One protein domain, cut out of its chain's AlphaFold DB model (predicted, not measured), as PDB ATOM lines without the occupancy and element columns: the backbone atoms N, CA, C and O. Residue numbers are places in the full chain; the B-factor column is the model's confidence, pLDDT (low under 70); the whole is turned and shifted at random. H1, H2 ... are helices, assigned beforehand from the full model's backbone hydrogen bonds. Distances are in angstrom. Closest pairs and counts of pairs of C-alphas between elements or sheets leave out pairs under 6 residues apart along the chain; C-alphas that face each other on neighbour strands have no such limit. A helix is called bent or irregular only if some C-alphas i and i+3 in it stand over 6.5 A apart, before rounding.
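This is residues 17 to 148 of the 624 residues of the protein "Tyr recombinase domain-containing protein" of Bosea thiooxidans (UniProt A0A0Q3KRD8). A kinked helix, H4, runs through the core; the longest helix, H2, crosses it nearly at right angles, H3 folds back along it as a hairpin, and H6 packs on it. H1 runs beside H2 with a small gap, and short H5 packs on H1. The 132 printed residues hold six named helices, H1 to H6 in chain order, and no named strand: all helix, mostly crossed. The whole is compact, with a radius of gyration of the C-alphas of 14.3 A and spans of 42 by 33 by 25 A.

H2, residues 44 to 63, touches the hub H4, residues 98 to 113, about perpendicular at 84 degrees; their closest C-alphas, Gly 53 and His 104, are 4.3 A apart. H4 has a kink of 38 degrees near residue 105. H3, residues 74 to 90, touches H4 in a helical hairpin, at a shallow tilt of 23 degrees, opposite ways; the closest C-alphas, Val 81 and Leu 105, are 7.5 A apart. H6, residues 136 to 147, touches H4 at 37 degrees, only just steep, closest at C-alphas 98 and 141, 4.7 A. H1, residues 17 to 34, is close to H2 but not clearly touching, closest at C-alphas 29 and 47, 7.7 A. H5, residues 115 to 118, touches H1, closest at C-alphas 117 and 31, 6.1 A. Every O i to N i+4 pair is within hydrogen-bond range in H3, against 12 of 14 in H1, 15 of 16 in H2, 8 of 12 in H4 and 7 of 8 in H6; H5 is too short for one.

H2 spans 29.2 A, H1 27.5 A, H3 24.4 A, H4 21.1 A, H6 16.1 A and H5 4.9 A. H1 is irregular: C-alphas 17 and 20 are 7.7 A apart. C-alpha 17 is at (161.125, 183.780, 167.060) and C-alpha 147 at (159.471, 150.601, 154.843).

The two C-alphas farthest apart, Glu 93 and Gly 120, are 44.2 A apart. The printed part has no cut; the link from H5 to H6 is long, 17 residues. Mean pLDDT of the printed part is 79.0, and 27 residues are under 70, among them 88 to 100 and 141 to 148.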
ATOM      1  N   LYS A  17     160.843 184.949 166.217       89.12
ATOM      2  CA  LYS A  17     161.125 183.780 167.060       89.12
ATOM      3  C   LYS A  17     161.997 182.719 166.375       89.12
ATOM      4  O   LYS A  17     162.716 182.005 167.062       89.12
ATOM      5  N   TRP A  18     161.992 182.655 165.042       91.38
ATOM      6  CA  TRP A  18     162.808 181.726 164.251       91.38
ATOM      7  C   TRP A  18     164.098 182.357 163.718       91.38
ATOM      8  O   TRP A  18     164.885 181.679 163.059       91.38
ATOM      9  N   SER A  19     164.346 183.640 164.007       89.38
ATOM     10  CA  SER A  19     165.452 184.427 163.434       89.38
ATOM     11  C   SER A  19     166.823 183.759 163.564       89.38
ATOM     12  O   SER A  19     167.605 183.776 162.612       89.38
ATOM     13  N   ARG A  20     167.098 183.110 164.705       88.44
ATOM     14  CA  ARG A  20     168.351 182.379 164.942       88.44
ATOM     15  C   ARG A  20     168.516 181.201 163.976       88.44
ATOM     16  O   ARG A  20     169.533 181.114 163.293       88.44
ATOM     17  N   LEU A  21     167.507 180.336 163.870       90.12
ATOM     18  CA  LEU A  21     167.527 179.166 162.985       90.12
ATOM     19  C   LEU A  21     167.493 179.568 161.499       90.12
ATOM     20  O   LEU A  21     168.164 178.956 160.666       90.12
ATOM     21  N   LEU A  22     166.764 180.635 161.158       91.81
ATOM     22  CA  LEU A  22     166.730 181.207 159.811       91.81
ATOM     23  C   LEU A  22     168.110 181.697 159.364       91.81
ATOM     24  O   LEU A  22     168.539 181.399 158.247       91.81
ATOM     25  N   GLU A  23     168.817 182.427 160.225       90.50
ATOM     26  CA  GLU A  23     170.161 182.923 159.927       90.50
ATOM     27  C   GLU A  23     171.156 181.768 159.727       90.50
ATOM     28  O   GLU A  23     171.960 181.794 158.794       90.50
ATOM     29  N   MET A  24     171.041 180.696 160.515       89.81
ATOM     30  CA  MET A  24     171.830 179.471 160.322       89.81
ATOM     31  C   MET A  24     171.567 178.812 158.971       89.81
ATOM     32  O   MET A  24     172.506 178.491 158.241       89.81
ATOM     33  N   CYS A  25     170.297 178.659 158.597       91.88
ATOM     34  CA  CYS A  25     169.919 178.083 157.312       91.88
ATOM     35  C   CYS A  25     170.433 178.928 156.136       91.88
ATOM     36  O   CYS A  25     170.907 178.381 155.140       91.88
ATOM     37  N   ARG A  26     170.390 180.263 156.251       91.50
ATOM     38  CA  ARG A  26     170.937 181.179 155.237       91.50
ATOM     39  C   ARG A  26     172.446 181.029 155.092       91.50
ATOM     40  O   ARG A  26     172.927 180.919 153.964       91.50
ATOM     41  N   ARG A  27     173.179 180.968 156.206       90.12
ATOM     42  CA  ARG A  27     174.636 180.757 156.214       90.12
ATOM     43  C   ARG A  27     175.026 179.400 155.638       90.12
ATOM     44  O   ARG A  27     175.967 179.334 154.856       90.12
ATOM     45  N   PHE A  28     174.266 178.350 155.938       91.75
ATOM     46  CA  PHE A  28     174.444 177.029 155.334       91.75
ATOM     47  C   PHE A  28     174.226 177.047 153.814       91.75
ATOM     48  O   PHE A  28     175.061 176.574 153.048       91.75
ATOM     49  N   VAL A  29     173.133 177.642 153.336       90.19
ATOM     50  CA  VAL A  29     172.879 177.733 151.888       90.19
ATOM     51  C   VAL A  29     173.934 178.594 151.189       90.19
ATOM     52  O   VAL A  29     174.319 178.299 150.054       90.19
ATOM     53  N   TRP A  30     174.430 179.637 151.859       88.94
ATOM     54  CA  TRP A  30     175.538 180.447 151.364       88.94
ATOM     55  C   TRP A  30     176.843 179.645 151.281       88.94
ATOM     56  O   TRP A  30     177.497 179.687 150.238       88.94
ATOM     57  N   SER A  31     177.184 178.852 152.302       89.38
ATOM     58  CA  SER A  31     178.409 178.039 152.296       89.38
ATOM     59  C   SER A  31     178.418 177.003 151.171       89.38
ATOM     60  O   SER A  31     179.446 176.802 150.528       89.38
ATOM     61  N   LEU A  32     177.259 176.437 150.822       87.81
ATOM     62  CA  LEU A  32     177.112 175.553 149.660       87.81
ATOM     63  C   LEU A  32     177.416 176.240 148.314       87.81
ATOM     64  O   LEU A  32     177.765 175.557 147.350       87.81
ATOM     65  N   ARG A  33     177.276 177.569 148.224       84.19
ATOM     66  CA  ARG A  33     177.610 178.357 147.025       84.19
ATOM     67  C   ARG A  33     179.064 178.820 147.028       84.19
ATOM     68  O   ARG A  33     179.716 178.770 145.989       84.19
ATOM     69  N   SER A  34     179.557 179.288 148.174       82.00
ATOM     70  CA  SER A  34     180.865 179.943 148.276       82.00
ATOM     71  C   SER A  34     182.021 178.981 148.560       82.00
ATOM     72  O   SER A  34     183.140 179.251 148.137       82.00
ATOM     73  N   ALA A  35     181.771 177.883 149.276       78.69
ATOM     74  CA  ALA A  35     182.792 176.961 149.778       78.69
ATOM     75  C   ALA A  35     182.241 175.524 149.877       78.69
ATOM     76  O   ALA A  35     182.137 174.935 150.951       78.69
ATOM     77  N   ASN A  36     181.823 174.951 148.744       82.31
ATOM     78  CA  ASN A  36     181.280 173.594 148.722       82.31
ATOM     79  C   ASN A  36     182.365 172.535 148.990       82.31
ATOM     80  O   ASN A  36     183.210 172.280 148.135       82.31
ATOM     81  N   ASN A  37     182.287 171.837 150.126       77.31
ATOM     82  CA  ASN A  37     183.255 170.791 150.472       77.31
ATOM     83  C   ASN A  37     183.160 169.527 149.600       77.31
ATOM     84  O   ASN A  37     184.097 168.735 149.575       77.31
ATOM     85  N   ARG A  38     182.081 169.355 148.821       77.81
ATOM     86  CA  ARG A  38     181.951 168.274 147.823       77.81
ATOM     87  C   ARG A  38     182.516 168.630 146.437       77.81
ATOM     88  O   ARG A  38     182.255 167.915 145.471       77.81
ATOM     89  N   GLY A  39     183.265 169.726 146.309       69.38
ATOM     90  CA  GLY A  39     183.922 170.122 145.061       69.38
ATOM     91  C   GLY A  39     183.181 171.233 144.314       69.38
ATOM     92  O   GLY A  39     183.012 172.326 144.843       69.38
ATOM     93  N   ALA A  40     182.792 170.986 143.056       68.62
ATOM     94  CA  ALA A  40     182.299 172.026 142.145       68.62
ATOM     95  C   ALA A  40     181.119 172.844 142.710       68.62
ATOM     96  O   ALA A  40     180.300 172.346 143.493       68.62
ATOM     97  N   GLN A  41     181.012 174.102 142.265       70.62
ATOM     98  CA  GLN A  41     179.876 174.959 142.599       70.62
ATOM     99  C   GLN A  41     178.562 174.313 142.146       70.62
ATOM    100  O   GLN A  41     178.443 173.798 141.031       70.62
ATOM    101  N   LEU A  42     177.572 174.328 143.037       78.81
ATOM    102  CA  LEU A  42     176.270 173.731 142.770       78.81
ATOM    103  C   LEU A  42     175.484 174.576 141.762       78.81
ATOM    104  O   LEU A  42     175.452 175.802 141.845       78.81
ATOM    105  N   LYS A  43     174.791 173.902 140.839       75.81
ATOM    106  CA  LYS A  43     173.817 174.541 139.945       75.81
ATOM    107  C   LYS A  43     172.610 175.028 140.751       75.81
ATOM    108  O   LYS A  43     172.231 174.398 141.739       75.81
ATOM    109  N   ASP A  44     171.939 176.080 140.280       72.69
ATOM    110  CA  ASP A  44     170.762 176.640 140.964       72.69
ATOM    111  C   ASP A  44     169.635 175.614 141.178       72.69
ATOM    112  O   ASP A  44     168.997 175.622 142.231       72.69
ATOM    113  N   ALA A  45     169.443 174.683 140.237       67.88
ATOM    114  CA  ALA A  45     168.483 173.584 140.375       67.88
ATOM    115  C   ALA A  45     168.806 172.674 141.577       67.88
ATOM    116  O   ALA A  45     167.931 172.372 142.379       67.88
ATOM    117  N   THR A  46     170.078 172.323 141.777       69.94
ATOM    118  CA  THR A  46     170.513 171.480 142.902       69.94
ATOM    119  C   THR A  46     170.326 172.181 144.248       69.94
ATOM    120  O   THR A  46     170.007 171.544 145.247       69.94
ATOM    121  N   ILE A  47     170.485 173.505 144.292       79.12
ATOM    122  CA  ILE A  47     170.232 174.299 145.503       79.12
ATOM    123  C   ILE A  47     168.729 174.358 145.813       79.12
ATOM    124  O   ILE A  47     168.344 174.367 146.983       79.12
ATOM    125  N   ALA A  48     167.874 174.378 144.786       72.75
ATOM    126  CA  ALA A  48     166.430 174.270 144.968       72.75
ATOM    127  C   ALA A  48     166.035 172.904 145.559       72.75
ATOM    128  O   ALA A  48     165.263 172.878 146.517       72.75
ATOM    129  N   ASP A  49     166.634 171.809 145.075       68.06
ATOM    130  CA  ASP A  49     166.401 170.447 145.582       68.06
ATOM    131  C   ASP A  49     166.807 170.291 147.056       68.06
ATOM    132  O   ASP A  49     166.021 169.816 147.878       68.06
ATOM    133  N   ILE A  50     167.995 170.788 147.426       82.25
ATOM    134  CA  ILE A  50     168.456 170.831 148.828       82.25
ATOM    135  C   ILE A  50     167.469 171.614 149.701       82.25
ATOM    136  O   ILE A  50     167.266 171.293 150.874       82.25
ATOM    137  N   GLY A  51     166.811 172.624 149.132       79.38
ATOM    138  CA  GLY A  51     165.833 173.414 149.856       79.38
ATOM    139  C   GLY A  51     164.565 172.682 150.253       79.38
ATOM    140  O   GLY A  51     163.998 173.017 151.292       79.38
ATOM    141  N   PHE A  52     164.147 171.664 149.502       79.25
ATOM    142  CA  PHE A  52     163.044 170.806 149.931       79.25
ATOM    143  C   PHE A  52     163.423 169.995 151.175       79.25
ATOM    144  O   PHE A  52     162.650 169.957 152.134       79.25
ATOM    145  N   GLY A  53     164.629 169.417 151.193       84.31
ATOM    146  CA  GLY A  53     165.162 168.701 152.355       84.31
ATOM    147  C   GLY A  53     165.305 169.604 153.582       84.31
ATOM    148  O   GLY A  53     164.831 169.257 154.662       84.31
ATOM    149  N   LEU A  54     165.870 170.803 153.404       90.38
ATOM    150  CA  LEU A  54     166.110 171.753 154.494       90.38
ATOM    151  C   LEU A  54     164.819 172.256 155.146       90.38
ATOM    152  O   LEU A  54     164.733 172.297 156.367       90.38
ATOM    153  N   ARG A  55     163.796 172.606 154.357       90.00
ATOM    154  CA  ARG A  55     162.497 173.035 154.904       90.00
ATOM    155  C   ARG A  55     161.843 171.944 155.738       90.00
ATOM    156  O   ARG A  55     161.255 172.229 156.777       90.00
ATOM    157  N   TYR A  56     161.939 170.703 155.271       88.62
ATOM    158  CA  TYR A  56     161.401 169.558 155.987       88.62
ATOM    159  C   TYR A  56     162.120 169.355 157.328       88.62
ATOM    160  O   TYR A  56     161.460 169.253 158.359       88.62
ATOM    161  N   LEU A  57     163.458 169.403 157.325       91.31
ATOM    162  CA  LEU A  57     164.263 169.332 158.546       91.31
ATOM    163  C   LEU A  57     163.913 170.458 159.530       91.31
ATOM    164  O   LEU A  57     163.685 170.185 160.699       91.31
ATOM    165  N   VAL A  58     163.813 171.706 159.067       92.62
ATOM    166  CA  VAL A  58     163.494 172.865 159.923       92.62
ATOM    167  C   VAL A  58     162.131 172.721 160.604       92.62
ATOM    168  O   VAL A  58     162.000 173.017 161.791       92.62
ATOM    169  N   ARG A  59     161.112 172.243 159.880       88.62
ATOM    170  CA  ARG A  59     159.787 171.993 160.469       88.62
ATOM    171  C   ARG A  59     159.849 170.896 161.531       88.62
ATOM    172  O   ARG A  59     159.230 171.050 162.578       88.62
ATOM    173  N   TRP A  60     160.624 169.840 161.292       91.75
ATOM    174  CA  TRP A  60     160.838 168.795 162.288       91.75
ATOM    175  C   TRP A  60     161.615 169.297 163.513       91.75
ATOM    176  O   TRP A  60     161.203 169.033 164.639       91.75
ATOM    177  N   MET A  61     162.679 170.085 163.318       90.44
ATOM    178  CA  MET A  61     163.442 170.697 164.412       90.44
ATOM    179  C   MET A  61     162.522 171.526 165.313       90.44
ATOM    180  O   MET A  61     162.575 171.394 166.532       90.44
ATOM    181  N   ALA A  62     161.604 172.298 164.721       88.19
ATOM    182  CA  ALA A  62     160.602 173.046 165.473       88.19
ATOM    183  C   ALA A  62     159.662 172.145 166.295       88.19
ATOM    184  O   ALA A  62     159.361 172.479 167.438       88.19
ATOM    185  N   THR A  63     159.222 170.997 165.760       85.19
ATOM    186  CA  THR A  63     158.417 170.030 166.537       85.19
ATOM    187  C   THR A  63     159.221 169.306 167.619       85.19
ATOM    188  O   THR A  63     158.664 168.973 168.658       85.19
ATOM    189  N   ALA A  64     160.518 169.088 167.392       83.94
ATOM    190  CA  ALA A  64     161.426 168.419 168.323       83.94
ATOM    191  C   ALA A  64     162.029 169.376 169.373       83.94
ATOM    192  O   ALA A  64     162.792 168.939 170.227       83.94
ATOM    193  N   GLY A  65     161.707 170.674 169.321       85.50
ATOM    194  CA  GLY A  65     162.259 171.675 170.240       85.50
ATOM    195  C   GLY A  65     163.725 172.044 169.979       85.50
ATOM    196  O   GLY A  65     164.340 172.689 170.822       85.50
ATOM    197  N   VAL A  66     164.278 171.671 168.822       87.88
ATOM    198  CA  VAL A  66     165.684 171.891 168.457       87.88
ATOM    199  C   VAL A  66     165.853 173.279 167.844       87.88
ATOM    200  O   VAL A  66     165.238 173.607 166.826       87.88
ATOM    201  N   SER A  67     166.711 174.108 168.443       85.69
ATOM    202  CA  SER A  67     166.805 175.536 168.095       85.69
ATOM    203  C   SER A  67     167.986 175.902 167.188       85.69
ATOM    204  O   SER A  67     168.026 177.007 166.636       85.69
ATOM    205  N   ASN A  68     168.960 175.002 167.040       89.94
ATOM    206  CA  ASN A  68     170.181 175.222 166.269       89.94
ATOM    207  C   ASN A  68     170.807 173.905 165.761       89.94
ATOM    208  O   ASN A  68     170.360 172.820 166.117       89.94
ATOM    209  N   PHE A  69     171.826 173.998 164.900       91.88
ATOM    210  CA  PHE A  69     172.474 172.822 164.302       91.88
ATOM    211  C   PHE A  69     173.467 172.115 165.232       91.88
ATOM    212  O   PHE A  69     173.766 170.950 164.995       91.88
ATOM    213  N   ALA A  70     173.975 172.782 166.270       89.75
ATOM    214  CA  ALA A  70     174.879 172.160 167.239       89.75
ATOM    215  C   ALA A  70     174.171 171.149 168.147       89.75
ATOM    216  O   ALA A  70     174.812 170.237 168.655       89.75
ATOM    217  N   GLU A  71     172.857 171.281 168.301       88.50
ATOM    218  CA  GLU A  71     172.013 170.295 168.972       88.50
ATOM    219  C   GLU A  71     171.756 169.044 168.106       88.50
ATOM    220  O   GLU A  71     171.334 168.035 168.643       88.50
ATOM    221  N   LEU A  72     172.014 169.057 166.787       89.31
ATOM    222  CA  LEU A  72     171.777 167.900 165.904       89.31
ATOM    223  C   LEU A  72     172.880 166.835 166.041       89.31
ATOM    224  O   LEU A  72     173.743 166.689 165.176       89.31
ATOM    225  N   ASP A  73     172.860 166.087 167.135       85.31
ATOM    226  CA  ASP A  73     173.728 164.928 167.340       85.31
ATOM    227  C   ASP A  73     173.220 163.663 166.612       85.31
ATOM    228  O   ASP A  73     172.241 163.680 165.856       85.31
ATOM    229  N   ALA A  74     173.926 162.546 166.802       79.88
ATOM    230  CA  ALA A  74     173.556 161.267 166.205       79.88
ATOM    231  C   ALA A  74     172.194 160.740 166.700       79.88
ATOM    232  O   ALA A  74     171.526 160.005 165.970       79.88
ATOM    233  N   ASP A  75     171.752 161.112 167.901       82.00
ATOM    234  CA  ASP A  75     170.490 160.650 168.484       82.00
ATOM    235  C   ASP A  75     169.317 161.406 167.863       82.00
ATOM    236  O   ASP A  75     168.394 160.786 167.330       82.00
ATOM    237  N   LEU A  76     169.419 162.732 167.771       86.31
ATOM    238  CA  LEU A  76     168.438 163.552 167.063       86.31
ATOM    239  C   LEU A  76     168.413 163.260 165.557       86.31
ATOM    240  O   LEU A  76     167.349 163.297 164.938       86.31
ATOM    241  N   ALA A  77     169.545 162.891 164.951       86.50
ATOM    242  CA  ALA A  77     169.557 162.401 163.573       86.50
ATOM    243  C   ALA A  77     168.761 161.089 163.415       86.50
ATOM    244  O   ALA A  77     168.047 160.927 162.419       86.50
ATOM    245  N   ARG A  78     168.836 160.166 164.388       82.69
ATOM    246  CA  ARG A  78     168.024 158.932 164.405       82.69
ATOM    247  C   ARG A  78     166.537 159.230 164.600       82.69
ATOM    248  O   ARG A  78     165.716 158.639 163.897       82.69
ATOM    249  N   ASP A  79     166.191 160.175 165.467       81.94
ATOM    250  CA  ASP A  79     164.800 160.589 165.686       81.94
ATOM    251  C   ASP A  79     164.203 161.265 164.447       81.94
ATOM    252  O   ASP A  79     163.070 160.971 164.053       81.94
ATOM    253  N   PHE A  80     164.983 162.108 163.763       88.69
ATOM    254  CA  PHE A  80     164.590 162.694 162.482       88.69
ATOM    255  C   PHE A  80     164.342 161.620 161.423       88.69
ATOM    256  O   PHE A  80     163.344 161.675 160.706       88.69
ATOM    257  N   VAL A  81     165.228 160.623 161.334       85.44
ATOM    258  CA  VAL A  81     165.071 159.476 160.433       85.44
ATOM    259  C   VAL A  81     163.771 158.722 160.726       85.44
ATOM    260  O   VAL A  81     163.020 158.429 159.794       85.44
ATOM    261  N   ALA A  82     163.488 158.424 161.996       77.88
ATOM    262  CA  ALA A  82     162.278 157.715 162.402       77.88
ATOM    263  C   ALA A  82     161.011 158.518 162.066       77.88
ATOM    264  O   ALA A  82     160.060 157.969 161.505       77.88
ATOM    265  N   HIS A  83     161.021 159.828 162.331       80.44
ATOM    266  CA  HIS A  83     159.928 160.727 161.975       80.44
ATOM    267  C   HIS A  83     159.714 160.805 160.461       80.44
ATOM    268  O   HIS A  83     158.586 160.664 159.995       80.44
ATOM    269  N   LEU A  84     160.788 160.987 159.690       82.88
ATOM    270  CA  LEU A  84     160.741 161.040 158.230       82.88
ATOM    271  C   LEU A  84     160.132 159.757 157.655       82.88
ATOM    272  O   LEU A  84     159.292 159.818 156.761       82.88
ATOM    273  N   VAL A  85     160.548 158.601 158.169       71.56
ATOM    274  CA  VAL A  85     159.992 157.306 157.777       71.56
ATOM    275  C   VAL A  85     158.498 157.235 158.092       71.56
ATOM    276  O   VAL A  85     157.723 156.890 157.205       71.56
ATOM    277  N   ALA A  86     158.084 157.599 159.306       68.94
ATOM    278  CA  ALA A  86     156.683 157.543 159.721       68.94
ATOM    279  C   ALA A  86     155.784 158.513 158.929       68.94
ATOM    280  O   ALA A  86     154.711 158.131 158.468       68.94
ATOM    281  N   ASP A  87     156.230 159.751 158.716       71.38
ATOM    282  CA  ASP A  87     155.510 160.771 157.944       71.38
ATOM    283  C   ASP A  87     155.368 160.372 156.470       71.38
ATOM    284  O   ASP A  87     154.286 160.462 155.889       71.38
ATOM    285  N   LYS A  88     156.449 159.877 155.852       68.06
ATOM    286  CA  LYS A  88     156.411 159.441 154.449       68.06
ATOM    287  C   LYS A  88     155.681 158.118 154.253       68.06
ATOM    288  O   LYS A  88     155.138 157.923 153.171       68.06
ATOM    289  N   ALA A  89     155.606 157.268 155.275       55.84
ATOM    290  CA  ALA A  89     154.768 156.073 155.267       55.84
ATOM    291  C   ALA A  89     153.267 156.397 155.407       55.84
ATOM    292  O   ALA A  89     152.446 155.728 154.790       55.84
ATOM    293  N   ASN A  90     152.901 157.442 156.159       44.91
ATOM    294  CA  ASN A  90     151.498 157.809 156.409       44.91
ATOM    295  C   ASN A  90     150.895 158.783 155.372       44.91
ATOM    296  O   ASN A  90     149.682 158.983 155.358       44.91
ATOM    297  N   GLY A  91     151.716 159.420 154.526       41.22
ATOM    298  CA  GLY A  91     151.294 160.524 153.649       41.22
ATOM    299  C   GLY A  91     150.884 160.171 152.210       41.22
ATOM    300  O   GLY A  91     150.303 161.016 151.532       41.22
ATOM    301  N   SER A  92     151.174 158.969 151.709       34.66
ATOM    302  CA  SER A  92     150.707 158.491 150.395       34.66
ATOM    303  C   SER A  92     151.019 157.009 150.222       34.66
ATOM    304  O   SER A  92     152.142 156.606 150.505       34.66
ATOM    305  N   GLU A  93     150.086 156.241 149.656       37.00
ATOM    306  CA  GLU A  93     150.229 154.845 149.189       37.00
ATOM    307  C   GLU A  93     151.226 154.683 148.006       37.00
ATOM    308  O   GLU A  93     151.010 153.898 147.085       37.00
ATOM    309  N   GLU A  94     152.319 155.450 147.990       39.41
ATOM    310  CA  GLU A  94     153.486 155.225 147.137       39.41
ATOM    311  C   GLU A  94     154.651 154.775 148.015       39.41
ATOM    312  O   GLU A  94     154.987 155.453 148.988       39.41
ATOM    313  N   ASP A  95     155.318 153.684 147.629       51.81
ATOM    314  CA  ASP A  95     156.511 153.200 148.317       51.81
ATOM    315  C   ASP A  95     157.507 154.334 148.554       51.81
ATOM    316  O   ASP A  95     157.929 155.057 147.637       51.81
ATOM    317  N   VAL A  96     157.906 154.472 149.813       54.47
ATOM    318  CA  VAL A  96     158.962 155.376 150.240       54.47
ATOM    319  C   VAL A  96     160.276 154.913 149.598       54.47
ATOM    320  O   VAL A  96     161.019 154.097 150.135       54.47
ATOM    321  N   THR A  97     160.560 155.394 148.385       58.25
ATOM    322  CA  THR A  97     161.800 155.033 147.685       58.25
ATOM    323  C   THR A  97     163.022 155.602 148.403       58.25
ATOM    324  O   THR A  97     163.001 156.726 148.912       58.25
ATOM    325  N   ALA A  98     164.136 154.869 148.345       64.06
ATOM    326  CA  ALA A  98     165.431 155.327 148.849       64.06
ATOM    327  C   ALA A  98     165.832 156.701 148.281       64.06
ATOM    328  O   ALA A  98     166.451 157.498 148.970       64.06
ATOM    329  N   ILE A  99     165.434 157.017 147.043       59.25
ATOM    330  CA  ILE A  99     165.702 158.320 146.420       59.25
ATOM    331  C   ILE A  99     164.919 159.439 147.121       59.25
ATOM    332  O   ILE A  99     165.503 160.474 147.437       59.25
ATOM    333  N   LYS A 100     163.624 159.231 147.405       67.75
ATOM    334  CA  LYS A 100     162.794 160.212 148.126       67.75
ATOM    335  C   LYS A 100     163.333 160.462 149.539       67.75
ATOM    336  O   LYS A 100     163.432 161.612 149.950       67.75
ATOM    337  N   LEU A 101     163.751 159.411 150.250       77.94
ATOM    338  CA  LEU A 101     164.377 159.546 151.572       77.94
ATOM    339  C   LEU A 101     165.748 160.224 151.504       77.94
ATOM    340  O   LEU A 101     166.033 161.102 152.314       77.94
ATOM    341  N   ALA A 102     166.582 159.870 150.524       78.75
ATOM    342  CA  ALA A 102     167.941 160.393 150.409       78.75
ATOM    343  C   ALA A 102     167.974 161.920 150.281       78.75
ATOM    344  O   ALA A 102     168.855 162.541 150.862       78.75
ATOM    345  N   VAL A 103     167.005 162.540 149.594       78.31
ATOM    346  CA  VAL A 103     166.915 164.011 149.491       78.31
ATOM    347  C   VAL A 103     166.737 164.666 150.866       78.31
ATOM    348  O   VAL A 103     167.318 165.719 151.128       78.31
ATOM    349  N   HIS A 104     165.972 164.037 151.761       86.00
ATOM    350  CA  HIS A 104     165.763 164.529 153.122       86.00
ATOM    351  C   HIS A 104     166.936 164.201 154.053       86.00
ATOM    352  O   HIS A 104     167.258 165.013 154.909       86.00
ATOM    353  N   LEU A 105     167.604 163.057 153.879       89.56
ATOM    354  CA  LEU A 105     168.749 162.665 154.712       89.56
ATOM    355  C   LEU A 105     170.054 163.380 154.324       89.56
ATOM    356  O   LEU A 105     170.880 163.676 155.186       89.56
ATOM    357  N   ASP A 106     170.246 163.697 153.039       88.06
ATOM    358  CA  ASP A 106     171.470 164.337 152.528       88.06
ATOM    359  C   ASP A 106     171.669 165.748 153.094       88.06
ATOM    360  O   ASP A 106     172.801 166.222 153.180       88.06
ATOM    361  N   VAL A 107     170.597 166.413 153.542       91.25
ATOM    362  CA  VAL A 107     170.710 167.744 154.150       91.25
ATOM    363  C   VAL A 107     171.502 167.716 155.464       91.25
ATOM    364  O   VAL A 107     172.352 168.582 155.655       91.25
ATOM    365  N   LEU A 108     171.315 166.697 156.315       91.75
ATOM    366  CA  LEU A 108     172.062 166.544 157.573       91.75
ATOM    367  C   LEU A 108     173.551 166.307 157.304       91.75
ATOM    368  O   LEU A 108     174.413 166.938 157.914       91.75
ATOM    369  N   VAL A 109     173.856 165.440 156.333       91.25
ATOM    370  CA  VAL A 109     175.242 165.149 155.935       91.25
ATOM    371  C   VAL A 109     175.922 166.414 155.418       91.25
ATOM    372  O   VAL A 109     177.042 166.723 155.815       91.25
ATOM    373  N   ARG A 110     175.234 167.200 154.582       90.25
ATOM    374  CA  ARG A 110     175.776 168.460 154.057       90.25
ATOM    375  C   ARG A 110     176.010 169.508 155.138       90.25
ATOM    376  O   ARG A 110     177.005 170.221 155.047       90.25
ATOM    377  N   ILE A 111     175.127 169.624 156.132       91.19
ATOM    378  CA  ILE A 111     175.324 170.546 157.264       91.19
ATOM    379  C   ILE A 111     176.617 170.177 158.004       91.19
ATOM    380  O   ILE A 111     177.471 171.040 158.218       91.19
ATOM    381  N   HIS A 112     176.815 168.890 158.301       91.56
ATOM    382  CA  HIS A 112     178.032 168.399 158.953       91.56
ATOM    383  C   HIS A 112     179.299 168.589 158.103       91.56
ATOM    384  O   HIS A 112     180.348 169.011 158.598       91.56
ATOM    385  N   GLU A 113     179.232 168.294 156.806       89.75
ATOM    386  CA  GLU A 113     180.352 168.513 155.891       89.75
ATOM    387  C   GLU A 113     180.741 169.990 155.824       89.75
ATOM    388  O   GLU A 113     181.924 170.297 155.732       89.75
ATOM    389  N   GLN A 114     179.775 170.906 155.932       90.44
ATOM    390  CA  GLN A 114     179.993 172.353 155.895       90.44
ATOM    391  C   GLN A 114     180.509 172.960 157.211       90.44
ATOM    392  O   GLN A 114     180.700 174.174 157.287       90.44
ATOM    393  N   ARG A 115     180.820 172.143 158.228       88.12
ATOM    394  CA  ARG A 115     181.313 172.598 159.543       88.12
ATOM    395  C   ARG A 115     182.477 173.590 159.484       88.12
ATOM    396  O   ARG A 115     182.517 174.524 160.274       88.12
ATOM    397  N   ALA A 116     183.405 173.420 158.538       85.31
ATOM    398  CA  ALA A 116     184.556 174.312 158.396       85.31
ATOM    399  C   ALA A 116     184.127 175.721 157.953       85.31
ATOM    400  O   ALA A 116     184.582 176.709 158.521       85.31
ATOM    401  N   ALA A 117     183.202 175.820 156.995       85.94
ATOM    402  CA  ALA A 117     182.675 177.095 156.509       85.94
ATOM    403  C   ALA A 117     181.678 177.743 157.487       85.94
ATOM    404  O   ALA A 117     181.463 178.952 157.437       85.94
ATOM    405  N   LEU A 118     181.071 176.946 158.369       86.56
ATOM    406  CA  LEU A 118     180.172 177.410 159.429       86.56
ATOM    407  C   LEU A 118     180.908 177.727 160.743       86.56
ATOM    408  O   LEU A 118     180.299 178.274 161.668       86.56
ATOM    409  N   SER A 119     182.210 177.425 160.823       79.12
ATOM    410  CA  SER A 119     183.033 177.704 161.999       79.12
ATOM    411  C   SER A 119     183.058 179.210 162.298       79.12
ATOM    412  O   SER A 119     183.231 180.039 161.407       79.12
ATOM    413  N   GLY A 120     182.792 179.581 163.554       77.94
ATOM    414  CA  GLY A 120     182.641 180.980 163.982       77.94
ATOM    415  C   GLY A 120     181.198 181.499 164.037       77.94
ATOM    416  O   GLY A 120     180.978 182.620 164.487       77.94
ATOM    417  N   THR A 121     180.204 180.698 163.638       80.62
ATOM    418  CA  THR A 121     178.790 180.983 163.934       80.62
ATOM    419  C   THR A 121     178.332 180.135 165.118       80.62
ATOM    420  O   THR A 121     178.332 178.906 165.039       80.62
ATOM    421  N   ASP A 122     177.936 180.793 166.208       82.12
ATOM    422  CA  ASP A 122     177.458 180.124 167.421       82.12
ATOM    423  C   ASP A 122     176.266 179.199 167.126       82.12
ATOM    424  O   ASP A 122     175.287 179.620 166.509       82.12
ATOM    425  N   GLY A 123     176.375 177.932 167.539       81.81
ATOM    426  CA  GLY A 123     175.369 176.882 167.345       81.81
ATOM    427  C   GLY A 123     175.183 176.362 165.909       81.81
ATOM    428  O   GLY A 123     174.253 175.599 165.665       81.81
ATOM    429  N   ALA A 124     175.991 176.780 164.925       85.56
ATOM    430  CA  ALA A 124     175.778 176.401 163.513       85.56
ATOM    431  C   ALA A 124     176.559 175.151 163.082       85.56
ATOM    432  O   ALA A 124     176.410 174.688 161.951       85.56
ATOM    433  N   VAL A 125     177.421 174.640 163.958       87.94
ATOM    434  CA  VAL A 125     178.291 173.503 163.678       87.94
ATOM    435  C   VAL A 125     177.709 172.263 164.323       87.94
ATOM    436  O   VAL A 125     177.611 172.187 165.542       87.94
ATOM    437  N   MET A 126     177.376 171.289 163.487       90.38
ATOM    438  CA  MET A 126     176.926 169.982 163.934       90.38
ATOM    439  C   MET A 126     178.106 169.185 164.520       90.38
ATOM    440  O   MET A 126     179.144 169.098 163.850       90.38
ATOM    441  N   PRO A 127     177.982 168.623 165.736       83.62
ATOM    442  CA  PRO A 127     179.121 168.086 166.484       83.62
ATOM    443  C   PRO A 127     179.688 166.806 165.862       83.62
ATOM    444  O   PRO A 127     180.904 166.624 165.809       83.62
ATOM    445  N   GLU A 128     178.819 165.948 165.329       87.69
ATOM    446  CA  GLU A 128     179.173 164.618 164.834       87.69
ATOM    447  C   GLU A 128     178.540 164.352 163.470       87.69
ATOM    448  O   GLU A 128     177.645 165.073 163.035       87.69
ATOM    449  N   HIS A 129     179.028 163.336 162.759       90.00
ATOM    450  CA  HIS A 129     178.413 162.917 161.504       90.00
ATOM    451  C   HIS A 129     177.075 162.213 161.802       90.00
ATOM    452  O   HIS A 129     177.078 161.261 162.582       90.00
ATOM    453  N   PRO A 130     175.957 162.566 161.133       87.94
ATOM    454  CA  PRO A 130     174.616 162.102 161.530       87.94
ATOM    455  C   PRO A 130     174.439 160.581 161.424       87.94
ATOM    456  O   PRO A 130     173.594 159.995 162.089       87.94
ATOM    457  N   PHE A 131     175.238 159.947 160.560       88.25
ATOM    458  CA  PHE A 131     175.176 158.515 160.249       88.25
ATOM    459  C   PHE A 131     176.531 157.800 160.392       88.25
ATOM    460  O   PHE A 131     176.844 156.919 159.601       88.25
ATOM    461  N   GLY A 132     177.405 158.246 161.302       82.56
ATOM    462  CA  GLY A 132     178.668 157.532 161.576       82.56
ATOM    463  C   GLY A 132     179.631 157.388 160.380       82.56
ATOM    464  O   GLY A 132     180.376 156.419 160.301       82.56
ATOM    465  N   GLY A 133     179.610 158.336 159.437       81.88
ATOM    466  CA  GLY A 133     180.403 158.324 158.202       81.88
ATOM    467  C   GLY A 133     179.693 157.748 156.970       81.88
ATOM    468  O   GLY A 133     180.226 157.855 155.867       81.88
ATOM    469  N   GLU A 134     178.494 157.175 157.113       81.75
ATOM    470  CA  GLU A 134     177.738 156.638 155.977       81.75
ATOM    471  C   GLU A 134     177.099 157.730 155.107       81.75
ATOM    472  O   GLU A 134     176.553 158.723 155.590       81.75
ATOM    473  N   ALA A 135     177.087 157.517 153.789       81.44
ATOM    474  CA  ALA A 135     176.398 158.415 152.870       81.44
ATOM    475  C   ALA A 135     174.871 158.343 153.055       81.44
ATOM    476  O   ALA A 135     174.300 157.260 153.174       81.44
ATOM    477  N   ALA A 136     174.187 159.487 152.945       82.69
ATOM    478  CA  ALA A 136     172.728 159.579 153.084       82.69
ATOM    479  C   ALA A 136     171.949 158.595 152.193       82.69
ATOM    480  O   ALA A 136     170.920 158.068 152.605       82.69
ATOM    481  N   TYR A 137     172.446 158.312 150.983       74.12
ATOM    482  CA  TYR A 137     171.824 157.333 150.088       74.12
ATOM    483  C   TYR A 137     171.943 155.887 150.599       74.12
ATOM    484  O   TYR A 137     171.012 155.109 150.412       74.12
ATOM    485  N   ALA A 138     173.050 155.522 151.254       72.38
ATOM    486  CA  ALA A 138     173.225 154.190 151.836       72.38
ATOM    487  C   ALA A 138     172.225 153.963 152.980       72.38
ATOM    488  O   ALA A 138     171.485 152.981 152.973       72.38
ATOM    489  N   VAL A 139     172.096 154.949 153.871       77.50
ATOM    490  CA  VAL A 139     171.118 154.942 154.968       77.50
ATOM    491  C   VAL A 139     169.686 154.909 154.425       77.50
ATOM    492  O   VAL A 139     168.877 154.077 154.831       77.50
ATOM    493  N   ALA A 140     169.380 155.751 153.434       75.62
ATOM    494  CA  ALA A 140     168.077 155.776 152.774       75.62
ATOM    495  C   ALA A 140     167.728 154.453 152.077       75.62
ATOM    496  O   ALA A 140     166.558 154.075 152.043       75.62
ATOM    497  N   LYS A 141     168.719 153.739 151.525       65.88
ATOM    498  CA  LYS A 141     168.534 152.412 150.921       65.88
ATOM    499  C   LYS A 141     168.115 151.387 151.973       65.88
ATOM    500  O   LYS A 141     167.143 150.672 151.748       65.88
ATOM    501  N   THR A 142     168.792 151.367 153.120       67.12
ATOM    502  CA  THR A 142     168.487 150.473 154.251       67.12
ATOM    503  C   THR A 142     167.127 150.769 154.888       67.12
ATOM    504  O   THR A 142     166.437 149.863 155.344       67.12
ATOM    505  N   LEU A 143     166.716 152.037 154.924       64.12
ATOM    506  CA  LEU A 143     165.409 152.440 155.451       64.12
ATOM    507  C   LEU A 143     164.286 152.180 154.445       64.12
ATOM    508  O   LEU A 143     163.246 151.641 154.809       64.12
ATOM    509  N   GLY A 144     164.511 152.504 153.172       52.81
ATOM    510  CA  GLY A 144     163.560 152.248 152.096       52.81
ATOM    511  C   GLY A 144     163.252 150.759 151.935       52.81
ATOM    512  O   GLY A 144     162.105 150.415 151.693       52.81
ATOM    513  N   SER A 145     164.229 149.868 152.147       46.53
ATOM    514  CA  SER A 145     164.001 148.415 152.132       46.53
ATOM    515  C   SER A 145     163.224 147.888 153.346       46.53
ATOM    516  O   SER A 145     162.604 146.835 153.245       46.53
ATOM    517  N   ARG A 146     163.224 148.607 154.478       42.34
ATOM    518  CA  ARG A 146     162.438 148.267 155.681       42.34
ATOM    519  C   ARG A 146     161.001 148.798 155.641       42.34
ATOM    520  O   ARG A 146     160.145 148.245 156.320       42.34
ATOM    521  N   VAL A 147     160.757 149.874 154.889       39.44
ATOM    522  CA  VAL A 147     159.471 150.601 154.843       39.44
ATOM    523  C   VAL A 147     158.668 150.274 153.587       39.44
ATOM    524  O   VAL A 147     157.443 150.209 153.647       39.44
ATOM    525  N   ALA A 148     159.330 150.045 152.451       39.25
ATOM    526  CA  ALA A 148     158.662 149.554 151.258       39.25
ATOM    527  C   ALA A 148     158.308 148.079 151.477       39.25
ATOM    528  O   ALA A 148     159.152 147.194 151.324       39.25
TER     529      ALA A 148